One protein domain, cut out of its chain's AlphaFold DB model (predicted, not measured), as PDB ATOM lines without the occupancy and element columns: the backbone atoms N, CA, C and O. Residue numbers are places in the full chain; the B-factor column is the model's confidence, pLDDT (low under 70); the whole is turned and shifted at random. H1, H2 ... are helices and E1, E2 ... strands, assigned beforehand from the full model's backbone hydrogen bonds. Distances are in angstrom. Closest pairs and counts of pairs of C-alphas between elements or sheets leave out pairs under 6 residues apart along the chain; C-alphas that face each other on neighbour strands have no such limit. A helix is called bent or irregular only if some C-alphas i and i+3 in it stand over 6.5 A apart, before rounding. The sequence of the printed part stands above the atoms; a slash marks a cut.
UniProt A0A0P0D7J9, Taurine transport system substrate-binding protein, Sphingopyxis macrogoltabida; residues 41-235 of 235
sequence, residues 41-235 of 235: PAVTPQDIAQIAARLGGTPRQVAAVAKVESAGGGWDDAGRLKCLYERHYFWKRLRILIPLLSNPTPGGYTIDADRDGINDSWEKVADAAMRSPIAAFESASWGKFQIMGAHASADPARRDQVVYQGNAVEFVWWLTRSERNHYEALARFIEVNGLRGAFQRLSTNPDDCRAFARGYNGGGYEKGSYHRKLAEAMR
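This is residues 41 to 235 of the 235 residues of the protein "Taurine transport system substrate-binding protein" of Sphingopyxis macrogoltabida (UniProt A0A0P0D7J9). Two unequal lobes make this domain: in the smaller one H3, H4 and H5 gather by a short pair of strands, E1 and E2, and in the larger one H1, H2 and H8 to H11 pack together, mostly crossed but with H1 and H8 side by side. H7 and the first residues of the link after E2 lie between the lobes, while H6 lies out at the edge, close to the last residue of H8. The printed part has 195 residues, with eleven named helices and two named strands in the order H1 H2 E1 H3 H4 H5 E2 H6 H7 H8 H9 H10 H11. The sheet, E1 - E2, is antiparallel, and the class is mostly helix. The whole is compact, with a radius of gyration of the C-alphas of 16.9 A and spans of 45 by 37 by 32 A.

Strands E1, residues 83 to 85, and E2, residues 140 to 142, are antiparallel neighbours at 170 degrees, with N 84 and O 141, and N 141 and O 84, each 3.0 A apart. Residues 141 to 142 of E2 also pair, antiparallel, with residues 147 to 148. The closest C-alphas of E1 and H4, residues 120 to 129, are those of Tyr 85 and Ser 121, 4.8 A apart. H4 forms a helical hairpin with H5, residues 133 to 138, at a steep tilt of 43 degrees; their closest C-alphas, Ala 129 and Ala 136, are 5.0 A apart. H5 touches H3, residues 87 to 94, at Phe 90 and Ala 135, C-alphas 6.2 A apart. H5 also touches H7, residues 168 to 175, at Phe 137 and Ala 168, C-alphas 5.5 A apart. H7 and H8, residues 179 to 192, only just touch, with 3 pairs of C-alphas within 8 A, and only at the corner; H8 does so with residues 181 to 182 alone, and the C-alphas of Leu 175 and Asn 181 are closest, at 5.3 A. H8 touches H1, residues 45 to 55, at a shallow tilt of 8 degrees, the same way, with the C-alphas of Ile 51 and Ala 187 closest, at 6.7 A. H1 is about perpendicular, at 89 degrees, to H2, residues 59 to 69, which it touches at Ala 49 and Pro 59, C-alphas 5.4 A apart. H2 touches H11, residues 226 to 233, with the C-alphas of Ala 64 and Ala 233 4.7 A apart. H11 forms a helical hairpin with H10, residues 210 to 220; their closest C-alphas, Arg 210 and His 227, are 5.0 A apart. H9, residues 196 to 200, only just touches H1 and H10, with 3 pairs of C-alphas within 8 A each; the closest are Leu 55 and Arg 196, 6.2 A, and Ala 198 and Phe 212, 4.9 A. H6, residues 156 to 161, is close to H8 but not clearly touching, with the C-alphas of Gln 161 and Val 192 5.3 A apart. Every O i to N i+4 pair is within hydrogen-bond range in H1 to H5, H7 to H9 and H11; H10 has 5 of 7, and H6 has 0 of 2 but 2 of 3 O i to N i+3 pairs.

H8, the longest helix, measures 20.3 A from C-alpha 179 at (-67.485, 11.223, -61.790) to C-alpha 192. H1 measures 15.4 A from C-alpha 45 at (-72.056, 18.803, -53.959), H2 15.1 A and H4 13.9 A. E1 measures 6.5 A and E2 6.3 A. H6 and H10 are irregular: C-alphas 157 and 160 are 8.0 A apart, and C-alphas 216 and 219 are 9.3 A apart. H11 ends with C-alpha 233 at (-80.845, 5.154, -48.249).

The two C-alphas farthest apart, those of Arg 131 and Arg 235, are 47.2 A apart. The printed part has no cut. The long links are H2 to E1, H3 to H4 with 25 residues, and E2 to H6. The mean pLDDT of the printed part is 96.3, and no printed residue is under 70.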
ATOM      1  N   PRO A  41     -61.768  13.737 -61.800       97.44
ATOM      2  CA  PRO A  41     -62.305  14.546 -60.718       97.44
ATOM      3  C   PRO A  41     -63.595  13.934 -60.165       97.44
ATOM      4  O   PRO A  41     -64.481  13.498 -60.916       97.44
ATOM      5  N   ALA A  42     -63.701  13.943 -58.835       96.75
ATOM      6  CA  ALA A  42     -64.898  13.541 -58.109       96.75
ATOM      7  C   ALA A  42     -66.067  14.500 -58.378       96.75
ATOM      8  O   ALA A  42     -65.879  15.671 -58.720       96.75
ATOM      9  N   VAL A  43     -67.290  14.005 -58.200       97.25
ATOM     10  CA  VAL A  43     -68.491  14.837 -58.305       97.25
ATOM     11  C   VAL A  43     -68.543  15.813 -57.128       97.25
ATOM     12  O   VAL A  43     -68.253  15.445 -55.988       97.25
ATOM     13  N   THR A  44     -68.940  17.062 -57.371       97.81
ATOM     14  CA  THR A  44     -69.082  18.048 -56.290       97.81
ATOM     15  C   THR A  44     -70.509  18.071 -55.725       97.81
ATOM     16  O   THR A  44     -71.470  17.722 -56.422       97.81
ATOM     17  N   PRO A  45     -70.713  18.559 -54.486       98.06
ATOM     18  CA  PRO A  45     -72.056  18.803 -53.959       98.06
ATOM     19  C   PRO A  45     -72.895  19.741 -54.841       98.06
ATOM     20  O   PRO A  45     -74.110  19.565 -54.948       98.06
ATOM     21  N   GLN A  46     -72.256  20.712 -55.505       98.12
ATOM     22  CA  GLN A  46     -72.925  21.624 -56.431       98.12
ATOM     23  C   GLN A  46     -73.424  20.890 -57.684       98.12
ATOM     24  O   GLN A  46     -74.558  21.124 -58.100       98.12
ATOM     25  N   ASP A  47     -72.630  19.977 -58.250       98.12
ATOM     26  CA  ASP A  47     -73.054  19.153 -59.390       98.12
ATOM     27  C   ASP A  47     -74.271  18.293 -59.024       98.12
ATOM     28  O   ASP A  47     -75.255  18.247 -59.766       98.12
ATOM     29  N   ILE A  48     -74.242  17.659 -57.845       98.25
ATOM     30  CA  ILE A  48     -75.366  16.858 -57.336       98.25
ATOM     31  C   ILE A  48     -76.617  17.728 -57.181       98.25
ATOM     32  O   ILE A  48     -77.706  17.309 -57.574       98.25
ATOM     33  N   ALA A  49     -76.481  18.943 -56.642       98.31
ATOM     34  CA  ALA A  49     -77.599  19.870 -56.492       98.31
ATOM     35  C   ALA A  49     -78.192  20.297 -57.845       98.31
ATOM     36  O   ALA A  49     -79.413  20.317 -57.995       98.31
ATOM     37  N   GLN A  50     -77.351  20.570 -58.846       98.50
ATOM     38  CA  GLN A  50     -77.798  20.901 -60.204       98.50
ATOM     39  C   GLN A  50     -78.554  19.736 -60.856       98.50
ATOM     40  O   GLN A  50     -79.623  19.933 -61.434       98.50
ATOM     41  N   ILE A  51     -78.035  18.512 -60.725       98.31
ATOM     42  CA  ILE A  51     -78.670  17.297 -61.252       98.31
ATOM     43  C   ILE A  51     -80.006  17.028 -60.552       98.31
ATOM     44  O   ILE A  51     -81.010  16.765 -61.215       98.31
ATOM     45  N   ALA A  52     -80.049  17.148 -59.223       98.44
ATOM     46  CA  ALA A  52     -81.280  17.012 -58.454       98.44
ATOM     47  C   ALA A  52     -82.344  18.020 -58.909       98.44
ATOM     48  O   ALA A  52     -83.479  17.629 -59.187       98.44
ATOM     49  N   ALA A  53     -81.961  19.294 -59.055       98.38
ATOM     50  CA  ALA A  53     -82.853  20.350 -59.519       98.38
ATOM     51  C   ALA A  53     -83.382  20.074 -60.937       98.38
ATOM     52  O   ALA A  53     -84.584  20.183 -61.171       98.38
ATOM     53  N   ARG A  54     -82.524  19.629 -61.868       98.06
ATOM     54  CA  ARG A  54     -82.926  19.234 -63.233       98.06
ATOM     55  C   ARG A  54     -83.981  18.126 -63.234       98.06
ATOM     56  O   ARG A  54     -84.912  18.164 -64.040       98.06
ATOM     57  N   LEU A  55     -83.842  17.153 -62.336       98.31
ATOM     58  CA  LEU A  55     -84.790  16.049 -62.171       98.31
ATOM     59  C   LEU A  55     -86.035  16.443 -61.352       98.31
ATOM     60  O   LEU A  55     -86.975  15.654 -61.254       98.31
ATOM     61  N   GLY A  56     -86.078  17.655 -60.790       98.25
ATOM     62  CA  GLY A  56     -87.157  18.133 -59.922       98.25
ATOM     63  C   GLY A  56     -87.207  17.432 -58.563       98.25
ATOM     64  O   GLY A  56     -88.284  17.306 -57.990       98.25
ATOM     65  N   GLY A  57     -86.071  16.920 -58.085       97.44
ATOM     66  CA  GLY A  57     -85.944  16.254 -56.790       97.44
ATOM     67  C   GLY A  57     -84.934  16.943 -55.874       97.44
ATOM     68  O   GLY A  57     -84.645  18.130 -56.002       97.44
ATOM     69  N   THR A  58     -84.376  16.178 -54.940       98.31
ATOM     70  CA  THR A  58     -83.440  16.671 -53.917       98.31
ATOM     71  C   THR A  58     -82.073  15.984 -54.013       98.31
ATOM     72  O   THR A  58     -81.988  14.843 -54.480       98.31
ATOM     73  N   PRO A  59     -80.989  16.618 -53.517       98.25
ATOM     74  CA  PRO A  59     -79.684  15.964 -53.399       98.25
ATOM     75  C   PRO A  59     -79.745  14.638 -52.631       98.25
ATOM     76  O   PRO A  59     -79.021  13.705 -52.964       98.25
ATOM     77  N   ARG A  60     -80.652  14.524 -51.649       98.00
ATOM     78  CA  ARG A  60     -80.887  13.286 -50.895       98.00
ATOM     79  C   ARG A  60     -81.360  12.147 -51.796       98.00
ATOM     80  O   ARG A  60     -80.838  11.047 -51.682       98.00
ATOM     81  N   GLN A  61     -82.291  12.405 -52.712       98.44
ATOM     82  CA  GLN A  61     -82.781  11.385 -53.646       98.44
ATOM     83  C   GLN A  61     -81.677  10.934 -54.608       98.44
ATOM     84  O   GLN A  61     -81.513   9.737 -54.830       98.44
ATOM     85  N   VAL A  62     -80.865  11.867 -55.118       97.94
ATOM     86  CA  VAL A  62     -79.694  11.524 -55.945       97.94
ATOM     87  C   VAL A  62     -78.687  10.688 -55.149       97.94
ATOM     88  O   VAL A  62     -78.190   9.683 -55.654       97.94
ATOM     89  N   ALA A  63     -78.413  11.058 -53.895       95.75
ATOM     90  CA  ALA A  63     -77.517  10.312 -53.015       95.75
ATOM     91  C   ALA A  63     -78.055   8.909 -52.686       95.75
ATOM     92  O   ALA A  63     -77.283   7.953 -52.683       95.75
ATOM     93  N   ALA A  64     -79.365   8.767 -52.470       97.12
ATOM     94  CA  ALA A  64     -80.002   7.483 -52.204       97.12
ATOM     95  C   ALA A  64     -79.896   6.538 -53.406       97.12
ATOM     96  O   ALA A  64     -79.457   5.398 -53.252       97.12
ATOM     97  N   VAL A  65     -80.207   7.030 -54.611       96.94
ATOM     98  CA  VAL A  65     -79.991   6.275 -55.855       96.94
ATOM     99  C   VAL A  65     -78.519   5.917 -55.993       96.94
ATOM    100  O   VAL A  65     -78.194   4.757 -56.218       96.94
ATOM    101  N   ALA A  66     -77.610   6.868 -55.775       95.38
ATOM    102  CA  ALA A  66     -76.194   6.589 -55.926       95.38
ATOM    103  C   ALA A  66     -75.679   5.542 -54.933       95.38
ATOM    104  O   ALA A  66     -74.872   4.699 -55.310       95.38
ATOM    105  N   LYS A  67     -76.159   5.541 -53.688       94.31
ATOM    106  CA  LYS A  67     -75.787   4.548 -52.671       94.31
ATOM    107  C   LYS A  67     -76.248   3.132 -53.030       94.31
ATOM    108  O   LYS A  67     -75.563   2.177 -52.686       94.31
ATOM    109  N   VAL A  68     -77.404   2.995 -53.677       94.31
ATOM    110  CA  VAL A  68     -78.008   1.685 -53.978       94.31
ATOM    111  C   VAL A  68     -77.580   1.149 -55.337       94.31
ATOM    112  O   VAL A  68     -77.305  -0.041 -55.460       94.31
ATOM    113  N   GLU A  69     -77.524   2.027 -56.334       91.19
ATOM    114  CA  GLU A  69     -77.251   1.674 -57.729       91.19
ATOM    115  C   GLU A  69     -75.761   1.753 -58.080       91.19
ATOM    116  O   GLU A  69     -75.372   1.401 -59.192       91.19
ATOM    117  N   SER A  70     -74.911   2.195 -57.145       86.75
ATOM    118  CA  SER A  70     -73.463   2.055 -57.283       86.75
ATOM    119  C   SER A  70     -72.932   0.882 -56.474       86.75
ATOM    120  O   SER A  70     -73.240   0.699 -55.300       86.75
ATOM    121  N   ALA A  71     -72.053   0.110 -57.102       79.75
ATOM    122  CA  ALA A  71     -71.212  -0.864 -56.419       79.75
ATOM    123  C   ALA A  71     -69.865  -0.219 -56.031       79.75
ATOM    124  O   ALA A  71     -68.812  -0.781 -56.335       79.75
ATOM    125  N   GLY A  72     -69.906   0.989 -55.452       84.69
ATOM    126  CA  GLY A  72     -68.731   1.797 -55.108       84.69
ATOM    127  C   GLY A  72     -68.350   2.825 -56.181       84.69
ATOM    128  O   GLY A  72     -69.197   3.567 -56.680       84.69
ATOM    129  N   GLY A  73     -67.057   2.902 -56.499       89.88
ATOM    130  CA  GLY A  73     -66.511   3.823 -57.495       89.88
ATOM    131  C   GLY A  73     -66.884   3.468 -58.938       89.88
ATOM    132  O   GLY A  73     -67.367   2.376 -59.247       89.88
ATOM    133  N   GLY A  74     -66.654   4.424 -59.838       95.06
ATOM    134  CA  GLY A  74     -66.831   4.238 -61.276       95.06
ATOM    135  C   GLY A  74     -65.623   3.642 -62.001       95.06
ATOM    136  O   GLY A  74     -65.735   3.357 -63.189       95.06
ATOM    137  N   TRP A  75     -64.514   3.443 -61.294       95.88
ATOM    138  CA  TRP A  75     -63.249   2.917 -61.800       95.88
ATOM    139  C   TRP A  75     -62.767   1.765 -60.916       95.88
ATOM    140  O   TRP A  75     -63.232   1.633 -59.780       95.88
ATOM    141  N   ASP A  76     -61.880   0.929 -61.449       92.12
ATOM    142  CA  ASP A  76     -61.078   0.001 -60.648       92.12
ATOM    143  C   ASP A  76     -59.832   0.691 -60.061       92.12
ATOM    144  O   ASP A  76     -59.579   1.871 -60.316       92.12
ATOM    145  N   ASP A  77     -59.052  -0.047 -59.269       90.62
ATOM    146  CA  ASP A  77     -57.866   0.478 -58.576       90.62
ATOM    147  C   ASP A  77     -56.745   0.912 -59.539       90.62
ATOM    148  O   ASP A  77     -55.866   1.685 -59.163       90.62
ATOM    149  N   ALA A  78     -56.782   0.453 -60.795       91.50
ATOM    150  CA  ALA A  78     -55.872   0.882 -61.855       91.50
ATOM    151  C   ALA A  78     -56.402   2.107 -62.625       91.50
ATOM    152  O   ALA A  78     -55.793   2.532 -63.606       91.50
ATOM    153  N   GLY A  79     -57.543   2.668 -62.216       94.75
ATOM    154  CA  GLY A  79     -58.184   3.793 -62.885       94.75
ATOM    155  C   GLY A  79     -58.873   3.413 -64.193       94.75
ATOM    156  O   GLY A  79     -59.246   4.312 -64.945       94.75
ATOM    157  N   ARG A  80     -59.065   2.124 -64.513       95.62
ATOM    158  CA  ARG A  80     -59.876   1.721 -65.675       95.62
ATOM    159  C   ARG A  80     -61.343   1.917 -65.351       95.62
ATOM    160  O   ARG A  80     -61.800   1.571 -64.263       95.62
ATOM    161  N   LEU A  81     -62.112   2.443 -66.304       97.62
ATOM    162  CA  LEU A  81     -63.556   2.580 -66.123       97.62
ATOM    163  C   LEU A  81     -64.184   1.216 -65.820       97.62
ATOM    164  O   LEU A  81     -63.992   0.258 -66.563       97.62
ATOM    165  N   LYS A  82     -64.974   1.121 -64.755       96.62
ATOM    166  CA  LYS A  82     -65.649  -0.120 -64.381       96.62
ATOM    167  C   LYS A  82     -66.626  -0.540 -65.477       96.62
ATOM    168  O   LYS A  82     -67.411   0.283 -65.951       96.62
ATOM    169  N   CYS A  83     -66.631  -1.818 -65.838       96.88
ATOM    170  CA  CYS A  83     -67.599  -2.350 -66.789       96.88
ATOM    171  C   CYS A  83     -68.059  -3.763 -66.438       96.88
ATOM    172  O   CYS A  83     -67.400  -4.474 -65.680       96.88
ATOM    173  N   LEU A  84     -69.199  -4.150 -67.003       96.94
ATOM    174  CA  LEU A  84     -69.665  -5.528 -67.042       96.94
ATOM    175  C   LEU A  84     -70.052  -5.861 -68.481       96.94
ATOM    176  O   LEU A  84     -70.902  -5.198 -69.075       96.94
ATOM    177  N   TYR A  85     -69.409  -6.880 -69.049       98.19
ATOM    178  CA  TYR A  85     -69.681  -7.309 -70.414       98.19
ATOM    179  C   TYR A  85     -70.864  -8.280 -70.473       98.19
ATOM    180  O   TYR A  85     -70.867  -9.334 -69.835       98.19
ATOM    181  N   GLU A  86     -71.846  -7.958 -71.307       97.62
ATOM    182  CA  GLU A  86     -73.081  -8.710 -71.472       97.62
ATOM    183  C   GLU A  86     -73.082  -9.463 -72.807       97.62
ATOM    184  O   GLU A  86     -73.624  -9.002 -73.815       97.62
ATOM    185  N   ARG A  87     -72.534 -10.688 -72.820       97.44
ATOM    186  CA  ARG A  87     -72.413 -11.537 -74.033       97.44
ATOM    187  C   ARG A  87     -73.715 -11.716 -74.829       97.44
ATOM    188  O   ARG A  87     -73.704 -11.959 -76.036       97.44
ATOM    189  N   HIS A  88     -74.855 -11.599 -74.156       97.12
ATOM    190  CA  HIS A  88     -76.176 -11.716 -74.764       97.12
ATOM    191  C   HIS A  88     -76.651 -10.445 -75.473       97.12
ATOM    192  O   HIS A  88     -77.445 -10.531 -76.414       97.12
ATOM    193  N   TYR A  89     -76.120  -9.277 -75.109       97.88
ATOM    194  CA  TYR A  89     -76.291  -8.047 -75.881       97.88
ATOM    195  C   TYR A  89     -75.480  -8.087 -77.175       97.88
ATOM    196  O   TYR A  89     -75.989  -7.650 -78.212       97.88
ATOM    197  N   PHE A  90     -74.277  -8.666 -77.143       98.19
ATOM    198  CA  PHE A  90     -73.448  -8.816 -78.339       98.19
ATOM    199  C   PHE A  90     -74.085  -9.802 -79.325       98.19
ATOM    200  O   PHE A  90     -74.224  -9.502 -80.515       98.19
ATOM    201  N   TRP A  91     -74.631 -10.913 -78.814       98.19
ATOM    202  CA  TRP A  91     -75.428 -11.832 -79.624       98.19
ATOM    203  C   TRP A  91     -76.680 -11.178 -80.216       98.19
ATOM    204  O   TRP A  91     -76.969 -11.387 -81.392       98.19
ATOM    205  N   LYS A  92     -77.427 -10.360 -79.460       97.38
ATOM    206  CA  LYS A  92     -78.608  -9.654 -80.002       97.38
ATOM    207  C   LYS A  92     -78.260  -8.764 -81.198       97.38
ATOM    208  O   LYS A  92     -79.086  -8.629 -82.097       97.38
ATOM    209  N   ARG A  93     -77.059  -8.185 -81.207       95.44
ATOM    210  CA  ARG A  93     -76.581  -7.280 -82.262       95.44
ATOM    211  C   ARG A  93     -76.115  -8.008 -83.508       95.44
ATOM    212  O   ARG A  93     -76.448  -7.589 -84.608       95.44
ATOM    213  N   LEU A  94     -75.341  -9.076 -83.331       95.94
ATOM    214  CA  LEU A  94     -74.659  -9.736 -84.446       95.94
ATOM    215  C   LEU A  94     -75.288 -11.073 -84.848       95.94
ATOM    216  O   LEU A  94     -75.025 -11.562 -85.939       95.94
ATOM    217  N   ARG A  95     -76.108 -11.671 -83.977       97.19
ATOM    218  CA  ARG A  95     -76.750 -12.987 -84.152       97.19
ATOM    219  C   ARG A  95     -75.771 -14.135 -84.444       97.19
ATOM    220  O   ARG A  95     -76.159 -15.144 -85.020       97.19
ATOM    221  N   ILE A  96     -74.526 -14.017 -83.981       96.56
ATOM    222  CA  ILE A  96     -73.474 -15.037 -84.117       96.56
ATOM    223  C   ILE A  96     -73.086 -15.604 -82.755       96.56
ATOM    224  O   ILE A  96     -73.037 -14.867 -81.775       96.56
ATOM    225  N   LEU A  97     -72.802 -16.903 -82.680       97.31
ATOM    226  CA  LEU A  97     -72.250 -17.535 -81.481       97.31
ATOM    227  C   LEU A  97     -70.727 -17.429 -81.501       97.31
ATOM    228  O   LEU A  97     -70.088 -17.817 -82.475       97.31
ATOM    229  N   ILE A  98     -70.155 -16.922 -80.414       96.31
ATOM    230  CA  ILE A  98     -68.709 -16.847 -80.206       96.31
ATOM    231  C   ILE A  98     -68.466 -17.267 -78.759       96.31
ATOM    232  O   ILE A  98     -69.035 -16.633 -77.865       96.31
ATOM    233  N   PRO A  99     -67.664 -18.314 -78.495       93.62
ATOM    234  CA  PRO A  99     -67.320 -18.703 -77.135       93.62
ATOM    235  C   PRO A  99     -66.892 -17.490 -76.303       93.62
ATOM    236  O   PRO A  99     -66.131 -16.651 -76.776       93.62
ATOM    237  N   LEU A 100     -67.433 -17.388 -75.085       90.62
ATOM    238  CA  LEU A 100     -67.233 -16.296 -74.118       90.62
ATOM    239  C   LEU A 100     -67.792 -14.916 -74.526       90.62
ATOM    240  O   LEU A 100     -68.359 -14.239 -73.670       90.62
ATOM    241  N   LEU A 101     -67.712 -14.522 -75.800       96.25
ATOM    242  CA  LEU A 101     -68.088 -13.179 -76.267       96.25
ATOM    243  C   LEU A 101     -69.560 -13.051 -76.682       96.25
ATOM    244  O   LEU A 101     -70.163 -11.998 -76.529       96.25
ATOM    245  N   SER A 102     -70.171 -14.104 -77.223       97.88
ATOM    246  CA  SER A 102     -71.507 -14.002 -77.818       97.88
ATOM    247  C   SER A 102     -72.342 -15.248 -77.565       97.88
ATOM    248  O   SER A 102     -72.060 -16.325 -78.096       97.88
ATOM    249  N   ASN A 103     -73.399 -15.106 -76.766       97.62
ATOM    250  CA  ASN A 103     -74.320 -16.194 -76.444       97.62
ATOM    251  C   ASN A 103     -75.739 -15.644 -76.225       97.62
ATOM    252  O   ASN A 103     -75.860 -14.629 -75.553       97.62
ATOM    253  N   PRO A 104     -76.820 -16.286 -76.707       97.25
ATOM    254  CA  PRO A 104     -78.191 -15.819 -76.479       97.25
ATOM    255  C   PRO A 104     -78.586 -15.742 -74.995       97.25
ATOM    256  O   PRO A 104     -79.513 -15.012 -74.651       97.25
ATOM    257  N   THR A 105     -77.898 -16.483 -74.124       96.31
ATOM    258  CA  THR A 105     -78.138 -16.500 -72.678       96.31
ATOM    259  C   THR A 105     -77.110 -15.647 -71.922       96.31
ATOM    260  O   THR A 105     -75.919 -15.671 -72.265       96.31
ATOM    261  N   PRO A 106     -77.522 -14.906 -70.873       93.94
ATOM    262  CA  PRO A 106     -76.590 -14.194 -69.993       93.94
ATOM    263  C   PRO A 106     -75.658 -15.169 -69.247       93.94
ATOM    264  O   PRO A 106     -75.849 -16.387 -69.299       93.94
ATOM    265  N   GLY A 107     -74.630 -14.652 -68.571       91.38
ATOM    266  CA  GLY A 107     -73.669 -15.452 -67.799       91.38
ATOM    267  C   GLY A 107     -72.240 -15.427 -68.345       91.38
ATOM    268  O   GLY A 107     -71.924 -14.695 -69.279       91.38
ATOM    269  N   GLY A 108     -71.367 -16.255 -67.760       86.44
ATOM    270  CA  GLY A 108     -69.923 -16.188 -68.023       86.44
ATOM    271  C   GLY A 108     -69.266 -14.961 -67.386       86.44
ATOM    272  O   GLY A 108     -68.288 -14.436 -67.921       86.44
ATOM    273  N   TYR A 109     -69.843 -14.478 -66.282       90.56
ATOM    274  CA  TYR A 109     -69.294 -13.382 -65.498       90.56
ATOM    275  C   TYR A 109     -68.182 -13.920 -64.608       90.56
ATOM    276  O   TYR A 109     -68.392 -14.814 -63.791       90.56
ATOM    277  N   THR A 110     -67.006 -13.364 -64.808       91.44
ATOM    278  CA  THR A 110     -65.775 -13.646 -64.084       91.44
ATOM    279  C   THR A 110     -65.092 -12.291 -63.873       91.44
ATOM    280  O   THR A 110     -65.429 -11.329 -64.574       91.44
ATOM    281  N   ILE A 111     -64.270 -12.165 -62.830       89.19
ATOM    282  CA  ILE A 111     -63.644 -10.880 -62.481       89.19
ATOM    283  C   ILE A 111     -62.254 -10.784 -63.100       89.19
ATOM    284  O   ILE A 111     -62.006  -9.812 -63.795       89.19
ATOM    285  N   ASP A 112     -61.397 -11.759 -62.823       92.56
ATOM    286  CA  ASP A 112     -60.010 -11.872 -63.291       92.56
ATOM    287  C   ASP A 112     -59.632 -13.358 -63.134       92.56
ATOM    288  O   ASP A 112     -59.101 -13.795 -62.107       92.56
ATOM    289  N   ALA A 113     -60.150 -14.193 -64.039       93.31
ATOM    290  CA  ALA A 113     -60.099 -15.650 -63.887       93.31
ATOM    291  C   ALA A 113     -58.697 -16.222 -64.142       93.31
ATOM    292  O   ALA A 113     -58.336 -17.242 -63.546       93.31
ATOM    293  N   ASP A 114     -57.930 -15.580 -65.018       93.25
ATOM    294  CA  ASP A 114     -56.558 -15.940 -65.365       93.25
ATOM    295  C   ASP A 114     -55.504 -15.236 -64.492       93.25
ATOM    296  O   ASP A 114     -54.351 -15.675 -64.480       93.25
ATOM    297  N   ARG A 115     -55.921 -14.277 -63.651       93.94
ATOM    298  CA  ARG A 115     -55.090 -13.566 -62.666       93.94
ATOM    299  C   ARG A 115     -54.027 -12.698 -63.328       93.94
ATOM    300  O   ARG A 115     -52.911 -12.591 -62.809       93.94
ATOM    301  N   ASP A 116     -54.362 -12.101 -64.466       91.81
ATOM    302  CA  ASP A 116     -53.490 -11.172 -65.186       91.81
ATOM    303  C   ASP A 116     -53.627  -9.720 -64.677       91.81
ATOM    304  O   ASP A 116     -52.864  -8.832 -65.072       91.81
ATOM    305  N   GLY A 117     -54.555  -9.488 -63.741       90.19
ATOM    306  CA  GLY A 117     -54.831  -8.191 -63.138       90.19
ATOM    307  C   GLY A 117     -55.769  -7.317 -63.971       90.19
ATOM    308  O   GLY A 117     -56.048  -6.181 -63.573       90.19
ATOM    309  N   ILE A 118     -56.272  -7.794 -65.108       91.31
ATOM    310  CA  ILE A 118     -57.243  -7.120 -65.968       91.31
ATOM    311  C   ILE A 118     -58.634  -7.672 -65.666       91.31
ATOM    312  O   ILE A 118     -58.837  -8.835 -65.352       91.31
ATOM    313  N   ASN A 119     -59.643  -6.800 -65.712       94.62
ATOM    314  CA  ASN A 119     -61.003  -7.280 -65.526       94.62
ATOM    315  C   ASN A 119     -61.447  -8.075 -66.765       94.62
ATOM    316  O   ASN A 119     -61.441  -7.523 -67.866       94.62
ATOM    317  N   ASP A 120     -61.950  -9.296 -66.590       96.25
ATOM    318  CA  ASP A 120     -62.384 -10.158 -67.699       96.25
ATOM    319  C   ASP A 120     -63.465  -9.506 -68.587       96.25
ATOM    320  O   ASP A 120     -63.655  -9.891 -69.742       96.25
ATOM    321  N   SER A 121     -64.237  -8.536 -68.075       97.50
ATOM    322  CA  SER A 121     -65.179  -7.770 -68.907       97.50
ATOM    323  C   SER A 121     -64.455  -6.856 -69.890       97.50
ATOM    324  O   SER A 121     -64.882  -6.754 -71.038       97.50
ATOM    325  N   TRP A 122     -63.352  -6.228 -69.477       97.62
ATOM    326  CA  TRP A 122     -62.522  -5.412 -70.362       97.62
ATOM    327  C   TRP A 122     -61.833  -6.250 -71.426       97.62
ATOM    328  O   TRP A 122     -61.817  -5.852 -72.590       97.62
ATOM    329  N   GLU A 123     -61.342  -7.429 -71.057       97.38
ATOM    330  CA  GLU A 123     -60.791  -8.386 -72.012       97.38
ATOM    331  C   GLU A 123     -61.818  -8.776 -73.083       97.38
ATOM    332  O   GLU A 123     -61.561  -8.656 -74.284       97.38
ATOM    333  N   LYS A 124     -63.037  -9.136 -72.657       98.19
ATOM    334  CA  LYS A 124     -64.146  -9.458 -73.570       98.19
ATOM    335  C   LYS A 124     -64.524  -8.267 -74.450       98.19
ATOM    336  O   LYS A 124     -64.785  -8.458 -75.639       98.19
ATOM    337  N   VAL A 125     -64.539  -7.042 -73.910       98.56
ATOM    338  CA  VAL A 125     -64.762  -5.826 -74.709       98.56
ATOM    339  C   VAL A 125     -63.660  -5.661 -75.750       98.56
ATOM    340  O   VAL A 125     -63.990  -5.434 -76.912       98.56
ATOM    341  N   ALA A 126     -62.386  -5.790 -75.380       98.50
ATOM    342  CA  ALA A 126     -61.266  -5.617 -76.302       98.50
ATOM    343  C   ALA A 126     -61.322  -6.634 -77.454       98.50
ATOM    344  O   ALA A 126     -61.236  -6.256 -78.626       98.50
ATOM    345  N   ASP A 127     -61.581  -7.905 -77.141       98.06
ATOM    346  CA  ASP A 127     -61.679  -8.971 -78.139       98.06
ATOM    347  C   ASP A 127     -62.914  -8.829 -79.039       98.06
ATOM    348  O   ASP A 127     -62.850  -9.066 -80.251       98.06
ATOM    349  N   ALA A 128     -64.047  -8.398 -78.479       98.38
ATOM    350  CA  ALA A 128     -65.248  -8.107 -79.251       98.38
ATOM    351  C   ALA A 128     -65.079  -6.852 -80.126       98.38
ATOM    352  O   ALA A 128     -65.538  -6.836 -81.271       98.38
ATOM    353  N   ALA A 129     -64.404  -5.814 -79.627       98.62
ATOM    354  CA  ALA A 129     -64.212  -4.544 -80.322       98.62
ATOM    355  C   ALA A 129     -63.283  -4.683 -81.532       98.62
ATOM    356  O   ALA A 129     -63.521  -4.044 -82.553       98.62
ATOM    357  N   MET A 130     -62.309  -5.597 -81.482       98.06
ATOM    358  CA  MET A 130     -61.519  -5.982 -82.657       98.06
ATOM    359  C   MET A 130     -62.354  -6.635 -83.776       98.06
ATOM    360  O   MET A 130     -61.880  -6.766 -84.900       98.06
ATOM    361  N   ARG A 131     -63.601  -7.045 -83.511       96.31
ATOM    362  CA  ARG A 131     -64.521  -7.611 -84.515       96.31
ATOM    363  C   ARG A 131     -65.602  -6.617 -84.921       96.31
ATOM    364  O   ARG A 131     -65.899  -6.457 -86.100       96.31
ATOM    365  N   SER A 132     -66.220  -5.977 -83.934       97.94
ATOM    366  CA  SER A 132     -67.283  -4.998 -84.129       97.94
ATOM    367  C   SER A 132     -67.209  -3.945 -83.020       97.94
ATOM    368  O   SER A 132     -67.808  -4.142 -81.959       97.94
ATOM    369  N   PRO A 133     -66.477  -2.833 -83.244       98.25
ATOM    370  CA  PRO A 133     -66.226  -1.810 -82.229       98.25
ATOM    371  C   PRO A 133     -67.492  -1.326 -81.526       98.25
ATOM    372  O   PRO A 133     -67.642  -1.486 -80.320       98.25
ATOM    373  N   ILE A 134     -68.452  -0.795 -82.286       98.25
ATOM    374  CA  ILE A 134     -69.668  -0.222 -81.701       98.25
ATOM    375  C   ILE A 134     -70.482  -1.289 -80.973       98.25
ATOM    376  O   ILE A 134     -70.879  -1.075 -79.832       98.25
ATOM    377  N   ALA A 135     -70.674  -2.465 -81.578       98.38
ATOM    378  CA  ALA A 135     -71.451  -3.523 -80.946       98.38
ATOM    379  C   ALA A 135     -70.818  -3.999 -79.632       98.38
ATOM    380  O   ALA A 135     -71.551  -4.300 -78.693       98.38
ATOM    381  N   ALA A 136     -69.486  -4.052 -79.546       98.62
ATOM    382  CA  ALA A 136     -68.778  -4.440 -78.333       98.62
ATOM    383  C   ALA A 136     -69.027  -3.445 -77.197       98.62
ATOM    384  O   ALA A 136     -69.473  -3.847 -76.123       98.62
ATOM    385  N   PHE A 137     -68.833  -2.149 -77.460       98.75
ATOM    386  CA  PHE A 137     -69.030  -1.099 -76.457       98.75
ATOM    387  C   PHE A 137     -70.503  -0.926 -76.064       98.75
ATOM    388  O   PHE A 137     -70.819  -0.664 -74.905       98.75
ATOM    389  N   GLU A 138     -71.433  -1.149 -76.993       98.56
ATOM    390  CA  GLU A 138     -72.862  -1.170 -76.685       98.56
ATOM    391  C   GLU A 138     -73.303  -2.392 -75.856       98.56
ATOM    392  O   GLU A 138     -74.385  -2.376 -75.262       98.56
ATOM    393  N   SER A 139     -72.491  -3.453 -75.824       98.56
ATOM    394  CA  SER A 139     -72.787  -4.716 -75.133       98.56
ATOM    395  C   SER A 139     -72.195  -4.799 -73.733       98.56
ATOM    396  O   SER A 139     -72.146  -5.881 -73.160       98.56
ATOM    397  N   ALA A 140     -71.770  -3.675 -73.170       98.38
ATOM    398  CA  ALA A 140     -71.347  -3.582 -71.784       98.38
ATOM    399  C   ALA A 140     -72.095  -2.460 -71.060       98.38
ATOM    400  O   ALA A 140     -72.529  -1.477 -71.678       98.38
ATOM    401  N   SER A 141     -72.252  -2.623 -69.750       97.50
ATOM    402  CA  SER A 141     -72.639  -1.560 -68.827       97.50
ATOM    403  C   SER A 141     -71.405  -0.890 -68.249       97.50
ATOM    404  O   SER A 141     -70.406  -1.550 -67.967       97.50
ATOM    405  N   TRP A 142     -71.479   0.426 -68.062       98.25
ATOM    406  CA  TRP A 142     -70.305   1.256 -67.817       98.25
ATOM    407  C   TRP A 142     -70.434   2.137 -66.578       98.25
ATOM    408  O   TRP A 142     -71.504   2.662 -66.255       98.25
ATOM    409  N   GLY A 143     -69.299   2.330 -65.913       97.25
ATOM    410  CA  GLY A 143     -69.112   3.277 -64.827       97.25
ATOM    411  C   GLY A 143     -69.924   2.960 -63.574       97.25
ATOM    412  O   GLY A 143     -70.401   1.842 -63.347       97.25
ATOM    413  N   LYS A 144     -70.075   3.994 -62.743       96.56
ATOM    414  CA  LYS A 144     -70.617   3.904 -61.379       96.56
ATOM    415  C   LYS A 144     -72.033   3.331 -61.324       96.56
ATOM    416  O   LYS A 144     -72.334   2.571 -60.412       96.56
ATOM    417  N   PHE A 145     -72.868   3.682 -62.301       97.00
ATOM    418  CA  PHE A 145     -74.293   3.334 -62.335       97.00
ATOM    419  C   PHE A 145     -74.641   2.258 -63.366       97.00
ATOM    420  O   PHE A 145     -75.820   2.006 -63.599       97.00
ATOM    421  N   GLN A 146     -73.625   1.644 -63.986       95.94
ATOM    422  CA  GLN A 146     -73.783   0.537 -64.932       95.94
ATOM    423  C   GLN A 146     -74.764   0.855 -66.077       95.94
ATOM    424  O   GLN A 146     -75.588   0.029 -66.466       95.94
ATOM    425  N   ILE A 147     -74.654   2.050 -66.665       97.19
ATOM    426  CA  ILE A 147     -75.470   2.419 -67.827       97.19
ATOM    427  C   ILE A 147     -74.941   1.688 -69.064       97.19
ATOM    428  O   ILE A 147     -73.750   1.756 -69.373       97.19
ATOM    429  N   MET A 148     -75.824   0.988 -69.782       97.81
ATOM    430  CA  MET A 148     -75.462   0.260 -71.002       97.81
ATOM    431  C   MET A 148     -74.978   1.208 -72.101       97.81
ATOM    432  O   MET A 148     -75.642   2.201 -72.403       97.81
ATOM    433  N   GLY A 149     -73.891   0.845 -72.789       98.31
ATOM    434  CA  GLY A 149     -73.395   1.605 -73.945       98.31
ATOM    435  C   GLY A 149     -74.413   1.706 -75.088       98.31
ATOM    436  O   GLY A 149     -74.377   2.647 -75.872       98.31
ATOM    437  N   ALA A 150     -75.379   0.781 -75.133       97.25
ATOM    438  CA  ALA A 150     -76.530   0.804 -76.035       97.25
ATOM    439  C   ALA A 150     -77.420   2.058 -75.915       97.25
ATOM    440  O   ALA A 150     -78.253   2.286 -76.788       97.25
ATOM    441  N   HIS A 151     -77.280   2.850 -74.846       97.25
ATOM    442  CA  HIS A 151     -77.982   4.125 -74.691       97.25
ATOM    443  C   HIS A 151     -77.274   5.308 -75.369       97.25
ATOM    444  O   HIS A 151     -77.731   6.439 -75.213       97.25
ATOM    445  N   ALA A 152     -76.184   5.081 -76.102       97.88
ATOM    446  CA  ALA A 152     -75.556   6.077 -76.961       97.88
ATOM    447  C   ALA A 152     -76.049   5.934 -78.410       97.88
ATOM    448  O   ALA A 152     -76.254   4.822 -78.893       97.88
ATOM    449  N   SER A 153     -76.231   7.046 -79.122       96.44
ATOM    450  CA  SER A 153     -76.499   7.024 -80.565       96.44
ATOM    451  C   SER A 153     -75.904   8.237 -81.261       96.44
ATOM    452  O   SER A 153     -76.073   9.368 -80.808       96.44
ATOM    453  N   ALA A 154     -75.267   8.007 -82.409       94.38
ATOM    454  CA  ALA A 154     -74.798   9.076 -83.287       94.38
ATOM    455  C   ALA A 154     -75.920   9.662 -84.168       94.38
ATOM    456  O   ALA A 154     -75.724  10.721 -84.754       94.38
ATOM    457  N   ASP A 155     -77.086   9.007 -84.249       95.00
ATOM    458  CA  ASP A 155     -78.256   9.492 -84.993       95.00
ATOM    459  C   ASP A 155     -78.806  10.787 -84.358       95.00
ATOM    460  O   ASP A 155     -79.302  10.732 -83.226       95.00
ATOM    461  N   PRO A 156     -78.743  11.944 -85.045       92.94
ATOM    462  CA  PRO A 156     -79.238  13.210 -84.507       92.94
ATOM    463  C   PRO A 156     -80.745  13.208 -84.230       92.94
ATOM    464  O   PRO A 156     -81.202  13.925 -83.342       92.94
ATOM    465  N   ALA A 157     -81.523  12.381 -84.939       95.56
ATOM    466  CA  ALA A 157     -82.968  12.280 -84.737       95.56
ATOM    467  C   ALA A 157     -83.339  11.633 -83.391       95.56
ATOM    468  O   ALA A 157     -84.485  11.718 -82.951       95.56
ATOM    469  N   ARG A 158     -82.374  10.991 -82.717       92.56
ATOM    470  CA  ARG A 158     -82.572  10.313 -81.427       92.56
ATOM    471  C   ARG A 158     -82.065  11.105 -80.230       92.56
ATOM    472  O   ARG A 158     -82.071  10.565 -79.131       92.56
ATOM    473  N   ARG A 159     -81.649  12.361 -80.410       89.62
ATOM    474  CA  ARG A 159     -80.998  13.179 -79.371       89.62
ATOM    475  C   ARG A 159     -81.718  13.196 -78.025       89.62
ATOM    476  O   ARG A 159     -81.065  13.104 -76.990       89.62
ATOM    477  N   ASP A 160     -83.043  13.262 -78.045       91.38
ATOM    478  CA  ASP A 160     -83.863  13.331 -76.828       91.38
ATOM    479  C   ASP A 160     -84.299  11.942 -76.311       91.38
ATOM    480  O   ASP A 160     -85.056  11.836 -75.351       91.38
ATOM    481  N   GLN A 161     -83.819  10.866 -76.940       93.44
ATOM    482  CA  GLN A 161     -84.131   9.465 -76.624       93.44
ATOM    483  C   GLN A 161     -82.895   8.682 -76.153       93.44
ATOM    484  O   GLN A 161     -82.974   7.477 -75.910       93.44
ATOM    485  N   VAL A 162     -81.739   9.345 -76.042       96.75
ATOM    486  CA  VAL A 162     -80.461   8.713 -75.705       96.75
ATOM    487  C   VAL A 162     -79.792   9.360 -74.507       96.75
ATOM    488  O   VAL A 162     -79.954  10.545 -74.220       96.75
ATOM    489  N   VAL A 163     -78.993   8.559 -73.806       98.06
ATOM    490  CA  VAL A 163     -78.155   9.033 -72.701       98.06
ATOM    491  C   VAL A 163     -76.956   9.817 -73.229       98.06
ATOM    492  O   VAL A 163     -76.475  10.720 -72.553       98.06
ATOM    493  N   TYR A 164     -76.490   9.527 -74.442       98.44
ATOM    494  CA  TYR A 164     -75.355  10.223 -75.038       98.44
ATOM    495  C   TYR A 164     -75.530  10.394 -76.549       98.44
ATOM    496  O   TYR A 164     -75.808   9.426 -77.259       98.44
ATOM    497  N   GLN A 165     -75.363  11.628 -77.036       97.44
ATOM    498  CA  GLN A 165     -75.347  11.930 -78.468       97.44
ATOM    499  C   GLN A 165     -73.932  11.716 -79.007       97.44
ATOM    500  O   GLN A 165     -73.036  12.520 -78.767       97.44
ATOM    501  N   GLY A 166     -73.756  10.627 -79.738       96.94
ATOM    502  CA  GLY A 166     -72.474  10.094 -80.182       96.94
ATOM    503  C   GLY A 166     -72.499   8.572 -80.105       96.94
ATOM    504  O   GLY A 166     -73.483   7.973 -79.673       96.94
ATOM    505  N   ASN A 167     -71.444   7.916 -80.561       97.31
ATOM    506  CA  ASN A 167     -71.401   6.457 -80.552       97.31
ATOM    507  C   ASN A 167     -70.972   5.895 -79.177       97.31
ATOM    508  O   ASN A 167     -70.528   6.628 -78.294       97.31
ATOM    509  N   ALA A 168     -71.099   4.579 -78.984       98.38
ATOM    510  CA  ALA A 168     -70.814   3.947 -77.695       98.38
ATOM    511  C   ALA A 168     -69.346   4.058 -77.239       98.38
ATOM    512  O   ALA A 168     -69.103   4.142 -76.041       98.38
ATOM    513  N   VAL A 169     -68.372   4.113 -78.155       98.75
ATOM    514  CA  VAL A 169     -66.953   4.317 -77.797       98.75
ATOM    515  C   VAL A 169     -66.765   5.709 -77.188       98.75
ATOM    516  O   VAL A 169     -66.141   5.858 -76.139       98.75
ATOM    517  N   GLU A 170     -67.381   6.723 -77.796       98.69
ATOM    518  CA  GLU A 170     -67.340   8.110 -77.315       98.69
ATOM    519  C   GLU A 170     -68.077   8.283 -75.986       98.69
ATOM    520  O   GLU A 170     -67.604   9.010 -75.117       98.69
ATOM    521  N   PHE A 171     -69.205   7.594 -75.793       98.81
ATOM    522  CA  PHE A 171     -69.917   7.585 -74.515       98.81
ATOM    523  C   PHE A 171     -69.037   7.047 -73.383       98.81
ATOM    524  O   PHE A 171     -68.941   7.656 -72.319       98.81
ATOM    525  N   VAL A 172     -68.357   5.927 -73.623       98.69
ATOM    526  CA  VAL A 172     -67.476   5.295 -72.635       98.69
ATOM    527  C   VAL A 172     -66.261   6.168 -72.352       98.69
ATOM    528  O   VAL A 172     -65.906   6.375 -71.193       98.69
ATOM    529  N   TRP A 173     -65.681   6.780 -73.386       98.75
ATOM    530  CA  TRP A 173     -64.646   7.793 -73.207       98.75
ATOM    531  C   TRP A 173     -65.132   8.964 -72.359       98.75
ATOM    532  O   TRP A 173     -64.464   9.351 -71.405       98.75
ATOM    533  N   TRP A 174     -66.312   9.506 -72.648       98.75
ATOM    534  CA  TRP A 174     -66.882  10.612 -71.892       98.75
ATOM    535  C   TRP A 174     -67.060  10.261 -70.408       98.75
ATOM    536  O   TRP A 174     -66.677  11.064 -69.553       98.75
ATOM    537  N   LEU A 175     -67.524   9.051 -70.079       98.75
ATOM    538  CA  LEU A 175     -67.622   8.587 -68.690       98.75
ATOM    539  C   LEU A 175     -66.264   8.612 -67.967       98.75
ATOM    540  O   LEU A 175     -66.185   9.100 -66.846       98.75
ATOM    541  N   THR A 176     -65.169   8.214 -68.627       98.25
ATOM    542  CA  THR A 176     -63.827   8.213 -68.000       98.25
ATOM    543  C   THR A 176     -63.330   9.596 -67.566       98.25
ATOM    544  O   THR A 176     -62.349   9.686 -66.831       98.25
ATOM    545  N   ARG A 177     -63.941  10.691 -68.039       98.12
ATOM    546  CA  ARG A 177     -63.417  12.047 -67.820       98.12
ATOM    547  C   ARG A 177     -63.736  12.625 -66.443       98.12
ATOM    548  O   ARG A 177     -63.013  13.513 -66.018       98.12
ATOM    549  N   SER A 178     -64.813  12.197 -65.779       98.38
ATOM    550  CA  SER A 178     -65.177  12.692 -64.442       98.38
ATOM    551  C   SER A 178     -66.285  11.863 -63.808       98.38
ATOM    552  O   SER A 178     -67.136  11.304 -64.504       98.38
ATOM    553  N   GLU A 179     -66.362  11.860 -62.478       97.88
ATOM    554  CA  GLU A 179     -67.485  11.223 -61.790       97.88
ATOM    555  C   GLU A 179     -68.800  11.967 -62.065       97.88
ATOM    556  O   GLU A 179     -69.849  11.335 -62.195       97.88
ATOM    557  N   ARG A 180     -68.749  13.292 -62.270       98.06
ATOM    558  CA  ARG A 180     -69.904  14.092 -62.713       98.06
ATOM    559  C   ARG A 180     -70.558  13.507 -63.969       98.06
ATOM    560  O   ARG A 180     -71.786  13.464 -64.033       98.06
ATOM    561  N   ASN A 181     -69.780  13.011 -64.931       98.69
ATOM    562  CA  ASN A 181     -70.328  12.403 -66.147       98.69
ATOM    563  C   ASN A 181     -71.122  11.125 -65.850       98.69
ATOM    564  O   ASN A 181     -72.129  10.862 -66.499       98.69
ATOM    565  N   HIS A 182     -70.761  10.366 -64.814       98.44
ATOM    566  CA  HIS A 182     -71.564   9.215 -64.400       98.44
ATOM    567  C   HIS A 182     -72.941   9.673 -63.900       98.44
ATOM    568  O   HIS A 182     -73.960   9.097 -64.277       98.44
ATOM    569  N   TYR A 183     -72.997  10.742 -63.101       98.38
ATOM    570  CA  TYR A 183     -74.266  11.292 -62.614       98.38
ATOM    571  C   TYR A 183     -75.095  11.948 -63.724       98.38
ATOM    572  O   TYR A 183     -76.319  11.830 -63.719       98.38
ATOM    573  N   GLU A 184     -74.455  12.588 -64.699       98.50
ATOM    574  CA  GLU A 184     -75.140  13.092 -65.892       98.50
ATOM    575  C   GLU A 184     -75.740  11.937 -66.713       98.50
ATOM    576  O   GLU A 184     -76.881  12.037 -67.169       98.50
ATOM    577  N   ALA A 185     -75.030  10.808 -66.837       98.44
ATOM    578  CA  ALA A 185     -75.543   9.608 -67.496       98.44
ATOM    579  C   ALA A 185     -76.773   9.047 -66.770       98.44
ATOM    580  O   ALA A 185     -77.781   8.736 -67.404       98.44
ATOM    581  N   LEU A 186     -76.712   8.974 -65.436       98.00
ATOM    582  CA  LEU A 186     -77.836   8.578 -64.587       98.00
ATOM    583  C   LEU A 186     -79.037   9.512 -64.777       98.00
ATOM    584  O   LEU A 186     -80.154   9.042 -64.989       98.00
ATOM    585  N   ALA A 187     -78.824  10.828 -64.738       98.31
ATOM    586  CA  ALA A 187     -79.891  11.810 -64.900       98.31
ATOM    587  C   ALA A 187     -80.588  11.670 -66.259       98.31
ATOM    588  O   ALA A 187     -81.815  11.588 -66.321       98.31
ATOM    589  N   ARG A 188     -79.812  11.554 -67.342       98.25
ATOM    590  CA  ARG A 188     -80.366  11.323 -68.681       98.25
ATOM    591  C   ARG A 188     -81.082   9.991 -68.779       98.25
ATOM    592  O   ARG A 188     -82.156   9.938 -69.363       98.25
ATOM    593  N   PHE A 189     -80.546   8.930 -68.177       97.94
ATOM    594  CA  PHE A 189     -81.218   7.635 -68.140       97.94
ATOM    595  C   PHE A 189     -82.596   7.742 -67.471       97.94
ATOM    596  O   PHE A 189     -83.577   7.217 -67.997       97.94
ATOM    597  N   ILE A 190     -82.690   8.462 -66.350       98.00
ATOM    598  CA  ILE A 190     -83.960   8.718 -65.654       98.00
ATOM    599  C   ILE A 190     -84.943   9.469 -66.561       98.00
ATOM    600  O   ILE A 190     -86.137   9.170 -66.555       98.00
ATOM    601  N   GLU A 191     -84.464  10.432 -67.342       97.50
ATOM    602  CA  GLU A 191     -85.290  11.225 -68.254       97.50
ATOM    603  C   GLU A 191     -85.798  10.407 -69.442       97.50
ATOM    604  O   GLU A 191     -87.009  10.320 -69.641       97.50
ATOM    605  N   VAL A 192     -84.898   9.763 -70.190       96.75
ATOM    606  CA  VAL A 192     -85.251   9.058 -71.435       96.75
ATOM    607  C   VAL A 192     -86.093   7.807 -71.189       96.75
ATOM    608  O   VAL A 192     -86.844   7.393 -72.066       96.75
ATOM    609  N   ASN A 193     -86.023   7.224 -69.987       95.88
ATOM    610  CA  ASN A 193     -86.862   6.090 -69.588       95.88
ATOM    611  C   ASN A 193     -88.130   6.513 -68.819       95.88
ATOM    612  O   ASN A 193     -88.820   5.663 -68.257       95.88
ATOM    613  N   GLY A 194     -88.443   7.813 -68.745       96.69
ATOM    614  CA  GLY A 194     -89.664   8.303 -68.093       96.69
ATOM    615  C   GLY A 194     -89.718   8.051 -66.580       96.69
ATOM    616  O   GLY A 194     -90.795   8.025 -65.985       96.69
ATOM    617  N   LEU A 195     -88.567   7.877 -65.928       98.12
ATOM    618  CA  LEU A 195     -88.469   7.544 -64.503       98.12
ATOM    619  C   LEU A 195     -88.512   8.772 -63.592       98.12
ATOM    620  O   LEU A 195     -88.555   8.619 -62.372       98.12
ATOM    621  N   ARG A 196     -88.535   9.988 -64.150       98.25
ATOM    622  CA  ARG A 196     -88.502  11.244 -63.384       98.25
ATOM    623  C   ARG A 196     -89.569  11.303 -62.287       98.25
ATOM    624  O   ARG A 196     -89.241  11.566 -61.136       98.25
ATOM    625  N   GLY A 197     -90.827  10.996 -62.606       98.44
ATOM    626  CA  GLY A 197     -91.899  11.005 -61.605       98.44
ATOM    627  C   GLY A 197     -91.703   9.951 -60.507       98.44
ATOM    628  O   GLY A 197     -92.048  10.188 -59.355       98.44
ATOM    629  N   ALA A 198     -91.124   8.793 -60.837       98.44
ATOM    630  CA  ALA A 198     -90.805   7.763 -59.850       98.44
ATOM    631  C   ALA A 198     -89.617   8.162 -58.963       98.44
ATOM    632  O   ALA A 198     -89.658   7.938 -57.759       98.44
ATOM    633  N   PHE A 199     -88.603   8.806 -59.542       98.69
ATOM    634  CA  PHE A 199     -87.473   9.383 -58.816       98.69
ATOM    635  C   PHE A 199     -87.934  10.436 -57.798       98.69
ATOM    636  O   PHE A 199     -87.531  10.401 -56.641       98.69
ATOM    637  N   GLN A 200     -88.836  11.332 -58.204       98.56
ATOM    638  CA  GLN A 200     -89.371  12.393 -57.343       98.56
ATOM    639  C   GLN A 200     -90.154  11.864 -56.136       98.56
ATOM    640  O   GLN A 200     -90.213  12.537 -55.110       98.56
ATOM    641  N   ARG A 201     -90.738  10.664 -56.246       98.38
ATOM    642  CA  ARG A 201     -91.481  10.014 -55.159       98.38
ATOM    643  C   ARG A 201     -90.598   9.261 -54.171       98.38
ATOM    644  O   ARG A 201     -91.111   8.865 -53.136       98.38
ATOM    645  N   LEU A 202     -89.306   9.061 -54.458       98.56
ATOM    646  CA  LEU A 202     -88.402   8.366 -53.538       98.56
ATOM    647  C   LEU A 202     -88.492   8.983 -52.138       98.56
ATOM    648  O   LEU A 202     -88.319  10.195 -51.975       98.56
ATOM    649  N   SER A 203     -88.756   8.131 -51.152       98.44
ATOM    650  CA  SER A 203     -89.000   8.490 -49.758       98.44
ATOM    651  C   SER A 203     -88.461   7.384 -48.840       98.44
ATOM    652  O   SER A 203     -87.895   6.398 -49.306       98.44
ATOM    653  N   THR A 204     -88.637   7.524 -47.526       98.31
ATOM    654  CA  THR A 204     -88.308   6.470 -46.551       98.31
ATOM    655  C   THR A 204     -89.310   5.306 -46.546       98.31
ATOM    656  O   THR A 204     -89.102   4.329 -45.824       98.31
ATOM    657  N   ASN A 205     -90.381   5.375 -47.346       98.25
ATOM    658  CA  ASN A 205     -91.334   4.288 -47.547       98.25
ATOM    659  C   ASN A 205     -90.900   3.400 -48.737       98.25
ATOM    660  O   ASN A 205     -90.843   3.879 -49.872       98.25
ATOM    661  N   PRO A 206     -90.643   2.092 -48.531       97.81
ATOM    662  CA  PRO A 206     -90.286   1.167 -49.609       97.81
ATOM    663  C   PRO A 206     -91.286   1.103 -50.764       97.81
ATOM    664  O   PRO A 206     -90.874   0.801 -51.885       97.81
ATOM    665  N   ASP A 207     -92.572   1.361 -50.519       98.00
ATOM    666  CA  ASP A 207     -93.595   1.282 -51.562       98.00
ATOM    667  C   ASP A 207     -93.478   2.426 -52.579       98.00
ATOM    668  O   ASP A 207     -93.593   2.178 -53.784       98.00
ATOM    669  N   ASP A 208     -93.105   3.631 -52.137       98.25
ATOM    670  CA  ASP A 208     -92.858   4.775 -53.026       98.25
ATOM    671  C   ASP A 208     -91.660   4.519 -53.960       98.25
ATOM    672  O   ASP A 208     -91.618   4.985 -55.103       98.25
ATOM    673  N   CYS A 209     -90.705   3.703 -53.503       98.12
ATOM    674  CA  CYS A 209     -89.479   3.366 -54.223       98.12
ATOM    675  C   CYS A 209     -89.653   2.271 -55.286       98.12
ATOM    676  O   CYS A 209     -88.768   2.089 -56.128       98.12
ATOM    677  N   ARG A 210     -90.768   1.529 -55.288       97.94
ATOM    678  CA  ARG A 210     -90.966   0.380 -56.195       97.94
ATOM    679  C   ARG A 210     -90.952   0.769 -57.661       97.94
ATOM    680  O   ARG A 210     -90.330   0.080 -58.465       97.94
ATOM    681  N   ALA A 211     -91.623   1.868 -58.008       97.81
ATOM    682  CA  ALA A 211     -91.719   2.320 -59.392       97.81
ATOM    683  C   ALA A 211     -90.331   2.638 -59.969       97.81
ATOM    684  O   ALA A 211     -90.014   2.216 -61.080       97.81
ATOM    685  N   PHE A 212     -89.486   3.321 -59.188       98.12
ATOM    686  CA  PHE A 212     -88.122   3.637 -59.600       98.12
ATOM    687  C   PHE A 212     -87.267   2.371 -59.666       98.12
ATOM    688  O   PHE A 212     -86.657   2.099 -60.695       98.12
ATOM    689  N   ALA A 213     -87.294   1.544 -58.616       97.19
ATOM    690  CA  ALA A 213     -86.514   0.314 -58.550       97.19
ATOM    691  C   ALA A 213     -86.827  -0.644 -59.710       97.19
ATOM    692  O   ALA A 213     -85.908  -1.194 -60.309       97.19
ATOM    693  N   ARG A 214     -88.109  -0.811 -60.061       96.62
ATOM    694  CA  ARG A 214     -88.546  -1.629 -61.200       96.62
ATOM    695  C   ARG A 214     -88.120  -1.033 -62.538       96.62
ATOM    696  O   ARG A 214     -87.731  -1.779 -63.428       96.62
ATOM    697  N   GLY A 215     -88.233   0.285 -62.692       95.38
ATOM    698  CA  GLY A 215     -87.846   0.974 -63.921       95.38
ATOM    699  C   GLY A 215     -86.340   0.929 -64.179       95.38
ATOM    700  O   GLY A 215     -85.925   0.751 -65.317       95.38
ATOM    701  N   TYR A 216     -85.538   1.032 -63.118       94.81
ATOM    702  CA  TYR A 216     -84.079   1.036 -63.199       94.81
ATOM    703  C   TYR A 216     -83.480  -0.379 -63.283       94.81
ATOM    704  O   TYR A 216     -82.664  -0.655 -64.153       94.81
ATOM    705  N   ASN A 217     -83.934  -1.307 -62.428       91.94
ATOM    706  CA  ASN A 217     -83.362  -2.659 -62.293       91.94
ATOM    707  C   ASN A 217     -84.167  -3.756 -63.019       91.94
ATOM    708  O   ASN A 217     -83.829  -4.942 -62.962       91.94
ATOM    709  N   GLY A 218     -85.273  -3.394 -63.671       90.75
ATOM    710  CA  GLY A 218     -86.168  -4.332 -64.341       90.75
ATOM    711  C   GLY A 218     -87.001  -5.200 -63.387       90.75
ATOM    712  O   GLY A 218     -87.092  -4.978 -62.178       90.75
ATOM    713  N   GLY A 219     -87.640  -6.237 -63.937       89.06
ATOM    714  CA  GLY A 219     -88.570  -7.103 -63.194       89.06
ATOM    715  C   GLY A 219     -87.943  -7.896 -62.038       89.06
ATOM    716  O   GLY A 219     -88.663  -8.377 -61.168       89.06
ATOM    717  N   GLY A 220     -86.611  -8.012 -61.994       88.31
ATOM    718  CA  GLY A 220     -85.876  -8.691 -60.923       88.31
ATOM    719  C   GLY A 220     -85.677  -7.865 -59.646       88.31
ATOM    720  O   GLY A 220     -85.149  -8.400 -58.670       88.31
ATOM    721  N   TYR A 221     -86.097  -6.593 -59.620       93.44
ATOM    722  CA  TYR A 221     -85.774  -5.648 -58.541       93.44
ATOM    723  C   TYR A 221     -86.207  -6.106 -57.132       93.44
ATOM    724  O   TYR A 221     -85.580  -5.743 -56.133       93.44
ATOM    725  N   GLU A 222     -87.265  -6.913 -57.016       92.69
ATOM    726  CA  GLU A 222     -87.744  -7.410 -55.718       92.69
ATOM    727  C   GLU A 222     -86.802  -8.447 -55.118       92.69
ATOM    728  O   GLU A 222     -86.510  -8.379 -53.925       92.69
ATOM    729  N   LYS A 223     -86.243  -9.337 -55.948       92.56
ATOM    730  CA  LYS A 223     -85.258 -10.336 -55.506       92.56
ATOM    731  C   LYS A 223     -84.013  -9.659 -54.932       92.56
ATOM    732  O   LYS A 223     -83.473 -10.108 -53.929       92.56
ATOM    733  N   GLY A 224     -83.602  -8.538 -55.528       91.31
ATOM    734  CA  GLY A 224     -82.495  -7.710 -55.040       91.31
ATOM    735  C   GLY A 224     -82.856  -6.744 -53.903       91.31
ATOM    736  O   GLY A 224     -81.975  -6.027 -53.421       91.31
ATOM    737  N   SER A 225     -84.128  -6.701 -53.476       95.06
ATOM    738  CA  SER A 225     -84.666  -5.769 -52.473       95.06
ATOM    739  C   SER A 225     -84.365  -4.287 -52.754       95.06
ATOM    740  O   SER A 225     -84.255  -3.489 -51.823       95.06
ATOM    741  N   TYR A 226     -84.252  -3.894 -54.028       95.75
ATOM    742  CA  TYR A 226     -83.818  -2.544 -54.423       95.75
ATOM    743  C   TYR A 226     -84.713  -1.435 -53.852       95.75
ATOM    744  O   TYR A 226     -84.216  -0.461 -53.301       95.75
ATOM    745  N   HIS A 227     -86.033  -1.623 -53.878       97.19
ATOM    746  CA  HIS A 227     -86.996  -0.673 -53.307       97.19
ATOM    747  C   HIS A 227     -86.800  -0.443 -51.795       97.19
ATOM    748  O   HIS A 227     -86.899   0.688 -51.327       97.19
ATOM    749  N   ARG A 228     -86.452  -1.491 -51.032       97.88
ATOM    750  CA  ARG A 228     -86.141  -1.375 -49.596       97.88
ATOM    751  C   ARG A 228     -84.802  -0.688 -49.364       97.88
ATOM    752  O   ARG A 228     -84.710   0.164 -48.492       97.88
ATOM    753  N   LYS A 229     -83.784  -1.024 -50.163       97.75
ATOM    754  CA  LYS A 229     -82.464  -0.381 -50.100       97.75
ATOM    755  C   LYS A 229     -82.556   1.117 -50.397       97.75
ATOM    756  O   LYS A 229     -81.922   1.900 -49.703       97.75
ATOM    757  N   LEU A 230     -83.370   1.511 -51.382       97.94
ATOM    758  CA  LEU A 230     -83.619   2.918 -51.716       97.94
ATOM    759  C   LEU A 230     -84.299   3.650 -50.563       97.94
ATOM    760  O   LEU A 230     -83.832   4.710 -50.166       97.94
ATOM    761  N   ALA A 231     -85.351   3.064 -49.988       98.19
ATOM    762  CA  ALA A 231     -86.032   3.658 -48.842       98.19
ATOM    763  C   ALA A 231     -85.125   3.789 -47.612       98.19
ATOM    764  O   ALA A 231     -85.162   4.800 -46.917       98.19
ATOM    765  N   GLU A 232     -84.261   2.804 -47.375       98.00
ATOM    766  CA  GLU A 232     -83.261   2.880 -46.312       98.00
ATOM    767  C   GLU A 232     -82.210   3.961 -46.590       98.00
ATOM    768  O   GLU A 232     -81.831   4.708 -45.697       98.00
ATOM    769  N   ALA A 233     -81.774   4.105 -47.842       97.25
ATOM    770  CA  ALA A 233     -80.845   5.154 -48.249       97.25
ATOM    771  C   ALA A 233     -81.452   6.573 -48.211       97.25
ATOM    772  O   ALA A 233     -80.704   7.545 -48.296       97.25
ATOM    773  N   MET A 234     -82.777   6.690 -48.085       97.56
ATOM    774  CA  MET A 234     -83.504   7.954 -47.928       97.56
ATOM    775  C   MET A 234     -83.649   8.415 -46.467       97.56
ATOM    776  O   MET A 234     -84.134   9.534 -46.253       97.56
ATOM    777  N   ARG A 235     -83.274   7.581 -45.485       93.00
ATOM    778  CA  ARG A 235     -83.233   7.953 -44.060       93.00
ATOM    779  C   ARG A 235     -82.070   8.899 -43.783       93.00
ATOM    780  O   ARG A 235     -82.328   9.915 -43.102       93.00
TER     781      ARG A 235